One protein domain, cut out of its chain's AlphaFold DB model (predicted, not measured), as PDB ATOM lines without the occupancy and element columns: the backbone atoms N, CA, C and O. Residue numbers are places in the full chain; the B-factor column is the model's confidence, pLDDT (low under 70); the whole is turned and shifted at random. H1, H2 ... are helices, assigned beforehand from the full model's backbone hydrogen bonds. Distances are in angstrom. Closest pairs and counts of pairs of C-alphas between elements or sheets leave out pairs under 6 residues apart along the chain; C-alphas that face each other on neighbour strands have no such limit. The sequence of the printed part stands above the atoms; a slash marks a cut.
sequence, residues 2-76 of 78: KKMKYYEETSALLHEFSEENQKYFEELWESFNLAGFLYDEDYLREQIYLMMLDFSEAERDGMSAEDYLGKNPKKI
ATOM      1  N   LYS A   2     -60.756  97.823 115.813       64.06
ATOM      2  CA  LYS A   2     -59.339  98.113 116.129       64.06
ATOM      3  C   LYS A   2     -58.335  97.111 115.531       64.06
ATOM      4  O   LYS A   2     -57.300  97.528 115.037       64.06
ATOM      5  N   LYS A   3     -58.688  95.822 115.492       63.19
ATOM      6  CA  LYS A   3     -57.858  94.740 114.935       63.19
ATOM      7  C   LYS A   3     -57.305  95.021 113.534       63.19
ATOM      8  O   LYS A   3     -56.122  94.835 113.280       63.19
ATOM      9  N   MET A   4     -58.183  95.456 112.631       72.94
ATOM     10  CA  MET A   4     -57.838  95.699 111.228       72.94
ATOM     11  C   MET A   4     -56.962  96.945 111.088       72.94
ATOM     12  O   MET A   4     -56.002  96.933 110.331       72.94
ATOM     13  N   LYS A   5     -57.228  97.958 111.923       83.38
ATOM     14  CA  LYS A   5     -56.443  99.188 111.983       83.38
ATOM     15  C   LYS A   5     -54.977  98.913 112.340       83.38
ATOM     16  O   LYS A   5     -54.101  99.293 111.577       83.38
ATOM     17  N   TYR A   6     -54.705  98.208 113.443       85.12
ATOM     18  CA  TYR A   6     -53.317  97.943 113.848       85.12
ATOM     19  C   TYR A   6     -52.576  97.038 112.866       85.12
ATOM     20  O   TYR A   6     -51.375  97.197 112.684       85.12
ATOM     21  N   TYR A   7     -53.275  96.114 112.204       84.50
ATOM     22  CA  TYR A   7     -52.673  95.300 111.151       84.50
ATOM     23  C   TYR A   7     -52.200  96.148 109.965       84.50
ATOM     24  O   TYR A   7     -51.053  96.026 109.544       84.50
ATOM     25  N   GLU A   8     -53.070  97.018 109.454       88.12
ATOM     26  CA  GLU A   8     -52.759  97.901 108.327       88.12
ATOM     27  C   GLU A   8     -51.647  98.895 108.681       88.12
ATOM     28  O   GLU A   8     -50.695  99.042 107.917       88.12
ATOM     29  N   GLU A   9     -51.717  99.523 109.858       90.25
ATOM     30  CA  GLU A   9     -50.702 100.480 110.319       90.25
ATOM     31  C   GLU A   9     -49.343  99.806 110.548       90.25
ATOM     32  O   GLU A   9     -48.308 100.358 110.179       90.25
ATOM     33  N   THR A  10     -49.337  98.586 111.089       89.94
ATOM     34  CA  THR A  10     -48.107  97.804 111.251       89.94
ATOM     35  C   THR A  10     -47.510  97.412 109.901       89.94
ATOM     36  O   THR A  10     -46.304  97.534 109.700       89.94
ATOM     37  N   SER A  11     -48.342  96.974 108.953       90.06
ATOM     38  CA  SER A  11     -47.879  96.637 107.604       90.06
ATOM     39  C   SER A  11     -47.298  97.856 106.887       90.06
ATOM     40  O   SER A  11     -46.312  97.719 106.171       90.06
ATOM     41  N   ALA A  12     -47.887  99.039 107.079       93.06
ATOM     42  CA  ALA A  12     -47.366 100.280 106.518       93.06
ATOM     43  C   ALA A  12     -45.989 100.626 107.103       93.06
ATOM     44  O   ALA A  12     -45.059 100.840 106.332       93.06
ATOM     45  N   LEU A  13     -45.842 100.587 108.435       93.38
ATOM     46  CA  LEU A  13     -44.556 100.814 109.109       93.38
ATOM     47  C   LEU A  13     -43.481  99.835 108.635       93.38
ATOM     48  O   LEU A  13     -42.356 100.247 108.370       93.38
ATOM     49  N   LEU A  14     -43.831  98.556 108.468       93.62
ATOM     50  CA  LEU A  14     -42.893  97.551 107.973       93.62
ATOM     51  C   LEU A  14     -42.282  97.976 106.632       93.62
ATOM     52  O   LEU A  14     -41.072  97.915 106.463       93.62
ATOM     53  N   HIS A  15     -43.101  98.460 105.698       93.38
ATOM     54  CA  HIS A  15     -42.629  98.881 104.378       93.38
ATOM     55  C   HIS A  15     -41.773 100.158 104.385       93.38
ATOM     56  O   HIS A  15     -41.120 100.439 103.380       93.38
ATOM     57  N   GLU A  16     -41.759 100.919 105.480       94.25
ATOM     58  CA  GLU A  16     -40.893 102.093 105.647       94.25
ATOM     59  C   GLU A  16     -39.493 101.728 106.158       94.25
ATOM     60  O   GLU A  16     -38.551 102.495 105.956       94.25
ATOM     61  N   PHE A  17     -39.347 100.558 106.782       94.94
ATOM     62  CA  PHE A  17     -38.070 100.086 107.308       94.94
ATOM     63  C   PHE A  17     -37.124  99.648 106.189       94.94
ATOM     64  O   PHE A  17     -37.538  99.316 105.076       94.94
ATOM     65  N   SER A  18     -35.830  99.610 106.490       95.69
ATOM     66  CA  SER A  18     -34.821  99.000 105.622       95.69
ATOM     67  C   SER A  18     -35.079  97.503 105.427       95.69
ATOM     68  O   SER A  18     -35.695  96.852 106.267       95.69
ATOM     69  N   GLU A  19     -34.565  96.925 104.338       95.31
ATOM     70  CA  GLU A  19     -34.754  95.497 104.027       95.31
ATOM     71  C   GLU A  19     -34.280  94.562 105.159       95.31
ATOM     72  O   GLU A  19     -34.887  93.521 105.414       95.31
ATOM     73  N   GLU A  20     -33.206  94.934 105.865       93.56
ATOM     74  CA  GLU A  20     -32.687  94.167 107.002       93.56
ATOM     75  C   GLU A  20     -33.675  94.159 108.173       93.56
ATOM     76  O   GLU A  20     -34.026  93.097 108.699       93.56
ATOM     77  N   ASN A  21     -34.178  95.336 108.543       95.56
ATOM     78  CA  ASN A  21     -35.121  95.475 109.644       95.56
ATOM     79  C   ASN A  21     -36.499  94.911 109.277       95.56
ATOM     80  O   ASN A  21     -37.137  94.275 110.114       95.56
ATOM     81  N   GLN A  22     -36.919  95.022 108.014       95.38
ATOM     82  CA  GLN A  22     -38.107  94.342 107.497       95.38
ATOM     83  C   GLN A  22     -38.055  92.844 107.780       95.38
ATOM     84  O   GLN A  22     -38.953  92.310 108.427       95.38
ATOM     85  N   LYS A  23     -36.966  92.179 107.384       94.06
ATOM     86  CA  LYS A  23     -36.801  90.738 107.597       94.06
ATOM     87  C   LYS A  23     -36.871  90.359 109.079       94.06
ATOM     88  O   LYS A  23     -37.490  89.357 109.436       94.06
ATOM     89  N   TYR A  24     -36.264  91.166 109.947       94.31
ATOM     90  CA  TYR A  24     -36.338  90.959 111.392       94.31
ATOM     91  C   TYR A  24     -37.790  90.986 111.899       94.31
ATOM     92  O   TYR A  24     -38.223  90.088 112.630       94.31
ATOM     93  N   PHE A  25     -38.558  92.001 111.496       92.62
ATOM     94  CA  PHE A  25     -39.945  92.160 111.925       92.62
ATOM     95  C   PHE A  25     -40.901  91.167 111.259       92.62
ATOM     96  O   PHE A  25     -41.883  90.789 111.892       92.62
ATOM     97  N   GLU A  26     -40.612  90.666 110.059       91.50
ATOM     98  CA  GLU A  26     -41.352  89.551 109.452       91.50
ATOM     99  C   GLU A  26     -41.226  88.273 110.297       91.50
ATOM    100  O   GLU A  26     -42.235  87.643 110.627       91.50
ATOM    101  N   GLU A  27     -40.013  87.922 110.738       90.75
ATOM    102  CA  GLU A  27     -39.796  86.767 111.623       90.75
ATOM    103  C   GLU A  27     -40.473  86.944 112.995       90.75
ATOM    104  O   GLU A  27     -40.976  85.981 113.599       90.75
ATOM    105  N   LEU A  28     -40.498  88.181 113.500       88.75
ATOM    106  CA  LEU A  28     -41.223  88.533 114.717       88.75
ATOM    107  C   LEU A  28     -42.734  88.367 114.505       88.75
ATOM    108  O   LEU A  28     -43.398  87.697 115.297       88.75
ATOM    109  N   TRP A  29     -43.264  88.901 113.406       85.81
ATOM    110  CA  TRP A  29     -44.676  88.850 113.037       85.81
ATOM    111  C   TRP A  29     -45.190  87.410 112.905       85.81
ATOM    112  O   TRP A  29     -46.261  87.080 113.422       85.81
ATOM    113  N   GLU A  30     -44.418  86.511 112.286       86.56
ATOM    114  CA  GLU A  30     -44.729  85.075 112.252       86.56
ATOM    115  C   GLU A  30     -44.863  84.474 113.656       86.56
ATOM    116  O   GLU A  30     -45.809  83.732 113.940       86.56
ATOM    117  N   SER A  31     -43.945  84.830 114.556       84.38
ATOM    118  CA  SER A  31     -43.956  84.355 115.944       84.38
ATOM    119  C   SER A  31     -45.196  84.844 116.695       84.38
ATOM    120  O   SER A  31     -45.827  84.077 117.425       84.38
ATOM    121  N   PHE A  32     -45.599  86.093 116.465       82.06
ATOM    122  CA  PHE A  32     -46.830  86.648 117.019       82.06
ATOM    123  C   PHE A  32     -48.093  85.997 116.455       82.06
ATOM    124  O   PHE A  32     -49.014  85.736 117.224       82.06
ATOM    125  N   ASN A  33     -48.153  85.684 115.158       79.94
ATOM    126  CA  ASN A  33     -49.307  84.976 114.590       79.94
ATOM    127  C   ASN A  33     -49.481  83.582 115.208       79.94
ATOM    128  O   ASN A  33     -50.606  83.169 115.482       79.94
ATOM    129  N   LEU A  34     -48.378  82.874 115.480       83.06
ATOM    130  CA  LEU A  34     -48.415  81.604 116.209       83.06
ATOM    131  C   LEU A  34     -48.892  81.797 117.658       83.06
ATOM    132  O   LEU A  34     -49.710  81.019 118.144       83.06
ATOM    133  N   ALA A  35     -48.421  82.847 118.338       79.88
ATOM    134  CA  ALA A  35     -48.828  83.169 119.705       79.88
ATOM    135  C   ALA A  35     -50.297  83.623 119.802       79.88
ATOM    136  O   ALA A  35     -50.979  83.269 120.760       79.88
ATOM    137  N   GLY A  36     -50.821  84.337 118.804       73.94
ATOM    138  CA  GLY A  36     -52.220  84.781 118.740       73.94
ATOM    139  C   GLY A  36     -53.236  83.641 118.668       73.94
ATOM    140  O   GLY A  36     -54.411  83.857 118.938       73.94
ATOM    141  N   PHE A  37     -52.797  82.412 118.372       72.38
ATOM    142  CA  PHE A  37     -53.635  81.221 118.528       72.38
ATOM    143  C   PHE A  37     -53.870  80.847 120.004       72.38
ATOM    144  O   PHE A  37     -54.869  80.210 120.332       72.38
ATOM    145  N   LEU A  38     -52.944  81.217 120.893       77.25
ATOM    146  CA  LEU A  38     -52.943  80.855 122.315       77.25
ATOM    147  C   LEU A  38     -53.311  82.027 123.240       77.25
ATOM    148  O   LEU A  38     -53.789  81.793 124.348       77.25
ATOM    149  N   TYR A  39     -53.085  83.265 122.797       77.56
ATOM    150  CA  TYR A  39     -53.245  84.493 123.582       77.56
ATOM    151  C   TYR A  39     -54.235  85.473 122.933       77.56
ATOM    152  O   TYR A  39     -54.708  85.253 121.821       77.56
ATOM    153  N   ASP A  40     -54.544  86.571 123.630       85.00
ATOM    154  CA  ASP A  40     -55.413  87.632 123.113       85.00
ATOM    155  C   ASP A  40     -54.774  88.313 121.893       85.00
ATOM    156  O   ASP A  40     -53.824  89.092 121.993       85.00
ATOM    157  N   GLU A  41     -55.306  87.985 120.722       83.25
ATOM    158  CA  GLU A  41     -54.809  88.461 119.439       83.25
ATOM    159  C   GLU A  41     -54.923  89.986 119.284       83.25
ATOM    160  O   GLU A  41     -54.064  90.597 118.648       83.25
ATOM    161  N   ASP A  42     -55.955  90.615 119.856       84.56
ATOM    162  CA  ASP A  42     -56.141  92.066 119.757       84.56
ATOM    163  C   ASP A  42     -55.084  92.792 120.594       84.56
ATOM    164  O   ASP A  42     -54.475  93.752 120.113       84.56
ATOM    165  N   TYR A  43     -54.803  92.287 121.800       85.50
ATOM    166  CA  TYR A  43     -53.714  92.795 122.636       85.50
ATOM    167  C   TYR A  43     -52.358  92.637 121.943       85.50
ATOM    168  O   TYR A  43     -51.589  93.593 121.856       85.50
ATOM    169  N   LEU A  44     -52.070  91.452 121.401       85.50
ATOM    170  CA  LEU A  44     -50.800  91.191 120.723       85.50
ATOM    171  C   LEU A  44     -50.585  92.103 119.511       85.50
ATOM    172  O   LEU A  44     -49.484  92.615 119.321       85.50
ATOM    173  N   ARG A  45     -51.630  92.355 118.718       87.19
ATOM    174  CA  ARG A  45     -51.549  93.267 117.566       87.19
ATOM    175  C   ARG A  45     -51.257  94.704 117.981       87.19
ATOM    176  O   ARG A  45     -50.456  95.362 117.323       87.19
ATOM    177  N   GLU A  46     -51.872  95.180 119.060       90.00
ATOM    178  CA  GLU A  46     -51.574  96.505 119.611       90.00
ATOM    179  C   GLU A  46     -50.126  96.588 120.120       90.00
ATOM    180  O   GLU A  46     -49.439  97.568 119.846       90.00
ATOM    181  N   GLN A  47     -49.624  95.546 120.794       88.12
ATOM    182  CA  GLN A  47     -48.246  95.526 121.300       88.12
ATOM    183  C   GLN A  47     -47.192  95.553 120.189       88.12
ATOM    184  O   GLN A  47     -46.217  96.294 120.301       88.12
ATOM    185  N   ILE A  48     -47.377  94.785 119.109       89.31
ATOM    186  CA  ILE A  48     -46.448  94.832 117.969       89.31
ATOM    187  C   ILE A  48     -46.450  96.215 117.336       89.31
ATOM    188  O   ILE A  48     -45.388  96.753 117.041       89.31
ATOM    189  N   TYR A  49     -47.640  96.782 117.132       92.00
ATOM    190  CA  TYR A  49     -47.767  98.096 116.527       92.00
ATOM    191  C   TYR A  49     -46.993  99.151 117.326       92.00
ATOM    192  O   TYR A  49     -46.195  99.886 116.751       92.00
ATOM    193  N   LEU A  50     -47.170  99.183 118.651       92.25
ATOM    194  CA  LEU A  50     -46.443 100.105 119.528       92.25
ATOM    195  C   LEU A  50     -44.929  99.864 119.484       92.25
ATOM    196  O   LEU A  50     -44.165 100.814 119.362       92.25
ATOM    197  N   MET A  51     -44.491  98.604 119.496       92.75
ATOM    198  CA  MET A  51     -43.071  98.255 119.398       92.75
ATOM    199  C   MET A  51     -42.439  98.729 118.083       92.75
ATOM    200  O   MET A  51     -41.326  99.250 118.085       92.75
ATOM    201  N   MET A  52     -43.133  98.548 116.957       94.12
ATOM    202  CA  MET A  52     -42.658  99.013 115.651       94.12
ATOM    203  C   MET A  52     -42.681 100.534 115.547       94.12
ATOM    204  O   MET A  52     -41.783 101.114 114.941       94.12
ATOM    205  N   LEU A  53     -43.662 101.190 116.167       94.31
ATOM    206  CA  LEU A  53     -43.699 102.644 116.250       94.31
ATOM    207  C   LEU A  53     -42.465 103.179 116.991       94.31
ATOM    208  O   LEU A  53     -41.769 104.034 116.445       94.31
ATOM    209  N   ASP A  54     -42.153 102.625 118.166       93.94
ATOM    210  CA  ASP A  54     -40.972 103.002 118.952       93.94
ATOM    211  C   ASP A  54     -39.673 102.726 118.177       93.94
ATOM    212  O   ASP A  54     -38.769 103.560 118.122       93.94
ATOM    213  N   PHE A  55     -39.588 101.569 117.515       95.62
ATOM    214  CA  PHE A  55     -38.424 101.220 116.704       95.62
ATOM    215  C   PHE A  55     -38.233 102.149 115.496       95.62
ATOM    216  O   PHE A  55     -37.094 102.446 115.138       95.62
ATOM    217  N   SER A  56     -39.310 102.657 114.890       94.50
ATOM    218  CA  SER A  56     -39.216 103.551 113.726       94.50
ATOM    219  C   SER A  56     -38.379 104.806 113.998       94.50
ATOM    220  O   SER A  56     -37.810 105.385 113.071       94.50
ATOM    221  N   GLU A  57     -38.317 105.263 115.250       94.12
ATOM    222  CA  GLU A  57     -37.461 106.376 115.662       94.12
ATOM    223  C   GLU A  57     -35.999 105.928 115.772       94.12
ATOM    224  O   GLU A  57     -35.116 106.588 115.229       94.12
ATOM    225  N   ALA A  58     -35.747 104.762 116.372       94.25
ATOM    226  CA  ALA A  58     -34.405 104.191 116.491       94.25
ATOM    227  C   ALA A  58     -33.766 103.893 115.122       94.25
ATOM    228  O   ALA A  58     -32.579 104.156 114.920       94.25
ATOM    229  N   GLU A  59     -34.540 103.392 114.156       95.12
ATOM    230  CA  GLU A  59     -34.043 103.163 112.795       95.12
ATOM    231  C   GLU A  59     -33.708 104.469 112.072       95.12
ATOM    232  O   GLU A  59     -32.703 104.542 111.362       95.12
ATOM    233  N   ARG A  60     -34.498 105.531 112.282       94.00
ATOM    234  CA  ARG A  60     -34.189 106.869 111.748       94.00
ATOM    235  C   ARG A  60     -32.864 107.416 112.288       94.00
ATOM    236  O   ARG A  60     -32.180 108.141 111.567       94.00
ATOM    237  N   ASP A  61     -32.477 107.004 113.491       95.12
ATOM    238  CA  ASP A  61     -31.173 107.293 114.099       95.12
ATOM    239  C   ASP A  61     -30.061 106.311 113.665       95.12
ATOM    240  O   ASP A  61     -28.911 106.426 114.100       95.12
ATOM    241  N   GLY A  62     -30.367 105.369 112.766       94.44
ATOM    242  CA  GLY A  62     -29.422 104.419 112.177       94.44
ATOM    243  C   GLY A  62     -29.232 103.123 112.969       94.44
ATOM    244  O   GLY A  62     -28.260 102.407 112.722       94.44
ATOM    245  N   MET A  63     -30.113 102.816 113.925       96.25
ATOM    246  CA  MET A  63     -30.057 101.580 114.707       96.25
ATOM    247  C   MET A  63     -30.696 100.402 113.956       96.25
ATOM    248  O   MET A  63     -31.752 100.541 113.340       96.25
ATOM    249  N   SER A  64     -30.082  99.219 114.043       95.44
ATOM    250  CA  SER A  64     -30.695  97.978 113.556       95.44
ATOM    251  C   SER A  64     -31.718  97.429 114.558       95.44
ATOM    252  O   SER A  64     -31.621  97.650 115.769       95.44
ATOM    253  N   ALA A  65     -32.689  96.654 114.079       93.38
ATOM    254  CA  ALA A  65     -33.666  95.978 114.929       93.38
ATOM    255  C   ALA A  65     -33.002  94.959 115.866       93.38
ATOM    256  O   ALA A  65     -33.433  94.801 117.008       93.38
ATOM    257  N   GLU A  66     -31.916  94.313 115.430       93.88
ATOM    258  CA  GLU A  66     -31.134  93.423 116.292       93.88
ATOM    259  C   GLU A  66     -30.455  94.167 117.446       93.88
ATOM    260  O   GLU A  66     -30.372  93.621 118.548       93.88
ATOM    261  N   ASP A  67     -29.978  95.391 117.217       93.88
ATOM    262  CA  ASP A  67     -29.360  96.207 118.264       93.88
ATOM    263  C   ASP A  67     -30.408  96.764 119.239       93.88
ATOM    264  O   ASP A  67     -30.143  96.834 120.440       93.88
ATOM    265  N   TYR A  68     -31.605  97.109 118.749       92.69
ATOM    266  CA  TYR A  68     -32.696  97.649 119.571       92.69
ATOM    267  C   TYR A  68     -33.433  96.568 120.381       92.69
ATOM    268  O   TYR A  68     -33.650  96.718 121.584       92.69
ATOM    269  N   LEU A  69     -33.812  95.462 119.735       90.38
ATOM    270  CA  LEU A  69     -34.680  94.414 120.297       90.38
ATOM    271  C   LEU A  69     -33.932  93.117 120.638       90.38
ATOM    272  O   LEU A  69     -34.473  92.229 121.303       90.38
ATOM    273  N   GLY A  70     -32.676  92.997 120.209       90.25
ATOM    274  CA  GLY A  70     -31.848  91.809 120.381       90.25
ATOM    275  C   GLY A  70     -31.883  90.866 119.175       90.25
ATOM    276  O   GLY A  70     -32.798  90.859 118.365       90.25
ATOM    277  N   LYS A  71     -30.891  89.978 119.082       85.69
ATOM    278  CA  LYS A  71     -30.609  89.143 117.892       85.69
ATOM    279  C   LYS A  71     -31.611  88.033 117.558       85.69
ATOM    280  O   LYS A  71     -31.379  87.253 116.642       85.69
ATOM    281  N   ASN A  72     -32.641  87.821 118.372       82.62
ATOM    282  CA  ASN A  72     -33.564  86.709 118.154       82.62
ATOM    283  C   ASN A  72     -35.007  87.165 118.372       82.62
ATOM    284  O   ASN A  72     -35.486  87.088 119.509       82.62
ATOM    285  N   PRO A  73     -35.704  87.573 117.297       74.56
ATOM    286  CA  PRO A  73     -37.064  88.088 117.401       74.56
ATOM    287  C   PRO A  73     -38.009  87.069 118.055       74.56
ATOM    288  O   PRO A  73     -38.835  87.409 118.897       74.56
ATOM    289  N   LYS A  74     -37.802  85.772 117.797       74.88
ATOM    290  CA  LYS A  74     -38.622  84.682 118.361       74.88
ATOM    291  C   LYS A  74     -38.492  84.534 119.879       74.88
ATOM    292  O   LYS A  74     -39.360  83.942 120.512       74.88
ATOM    293  N   LYS A  75     -37.403  85.026 120.481       75.44
ATOM    294  CA  LYS A  75     -37.170  84.958 121.936       75.44
ATOM    295  C   LYS A  75     -37.747  86.143 122.707       75.44
ATOM    296  O   LYS A  75     -37.759  86.069 123.934       75.44
ATOM    297  N   ILE A  76     -38.212  87.185 122.018       72.12
ATOM    298  CA  ILE A  76     -38.914  88.321 122.635       72.12
ATOM    299  C   ILE A  76     -40.262  87.855 123.209       72.12
ATOM    300  O   ILE A  76     -40.687  88.315 124.260       72.12
TER     301      ILE A  76
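Overview. This is residues 2 to 76 of the 78 residues of the protein "Membrane protein" of Streptococcus pneumoniae (UniProt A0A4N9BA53). Three helices, H1, H2 and H3, make an up-and-down bundle, each running against the one before it in the chain, with their centres at the corners of a triangle. H1 and H3 lie side by side along much of their length, H2 meets each of them over a short stretch, and the short H4 packs on the bundle where H2 begins and H3 ends. After H4 the unnamed residues 70 to 76 fold back. The printed part has 75 residues with four named helices, H1 to H4 in chain order, and no named strand: the class is all helix. The whole is compact, with a radius of gyration of the C-alphas of 11.8 A and spans of 33 by 25 by 17 A.

Along the chain. H3, the longest helix, takes residues 41 to 60 and measures 28.7 A, from C-alpha 41 at (-54.809, 88.461, 119.439). H1 is residues 2 to 16, 21.6 A, from C-alpha 2 at (-59.339, 98.113, 116.129). H2 is residues 19 to 35, 24.4 A. H4 is residues 65 to 69, ending at C-alpha 69 (-34.680, 94.414, 120.297).

Arrangement. H3 and H1 touch, closest at the C-alphas of Tyr 49 and Thr 10, 5.3 A, and run the same way at a shallow tilt of 26 degrees. H2 and H3, a helical hairpin at 15 degrees, only just touch, with 3 pairs of C-alphas within 8 A; the closest are Phe 32 and Leu 44, 7.1 A. H1 and H2, a hairpin at 24 degrees, also only just touch, with 3 such pairs, closest at Leu 14 and Gln 22, 5.8 A. H4 touches H2, the C-alphas of Ala 65 and Asn 21 being closest at 5.5 A, and H3, closest at Ala 65 and Phe 55, 7.3 A. H1 and H4 are apart. Every O i to N i+4 pair is within hydrogen-bond range in H1, H2 and H4; in H3, 14 of 16 are.

Size, cuts and confidence. The C-alphas of Leu 38 and Asp 61, the two farthest apart, are 35.2 A apart. The printed part has no cut, and the links H1 to H2, H2 to H3 and H3 to H4 are tight. The mean pLDDT of the printed part is 87.9; residues 2 to 3 are under 70.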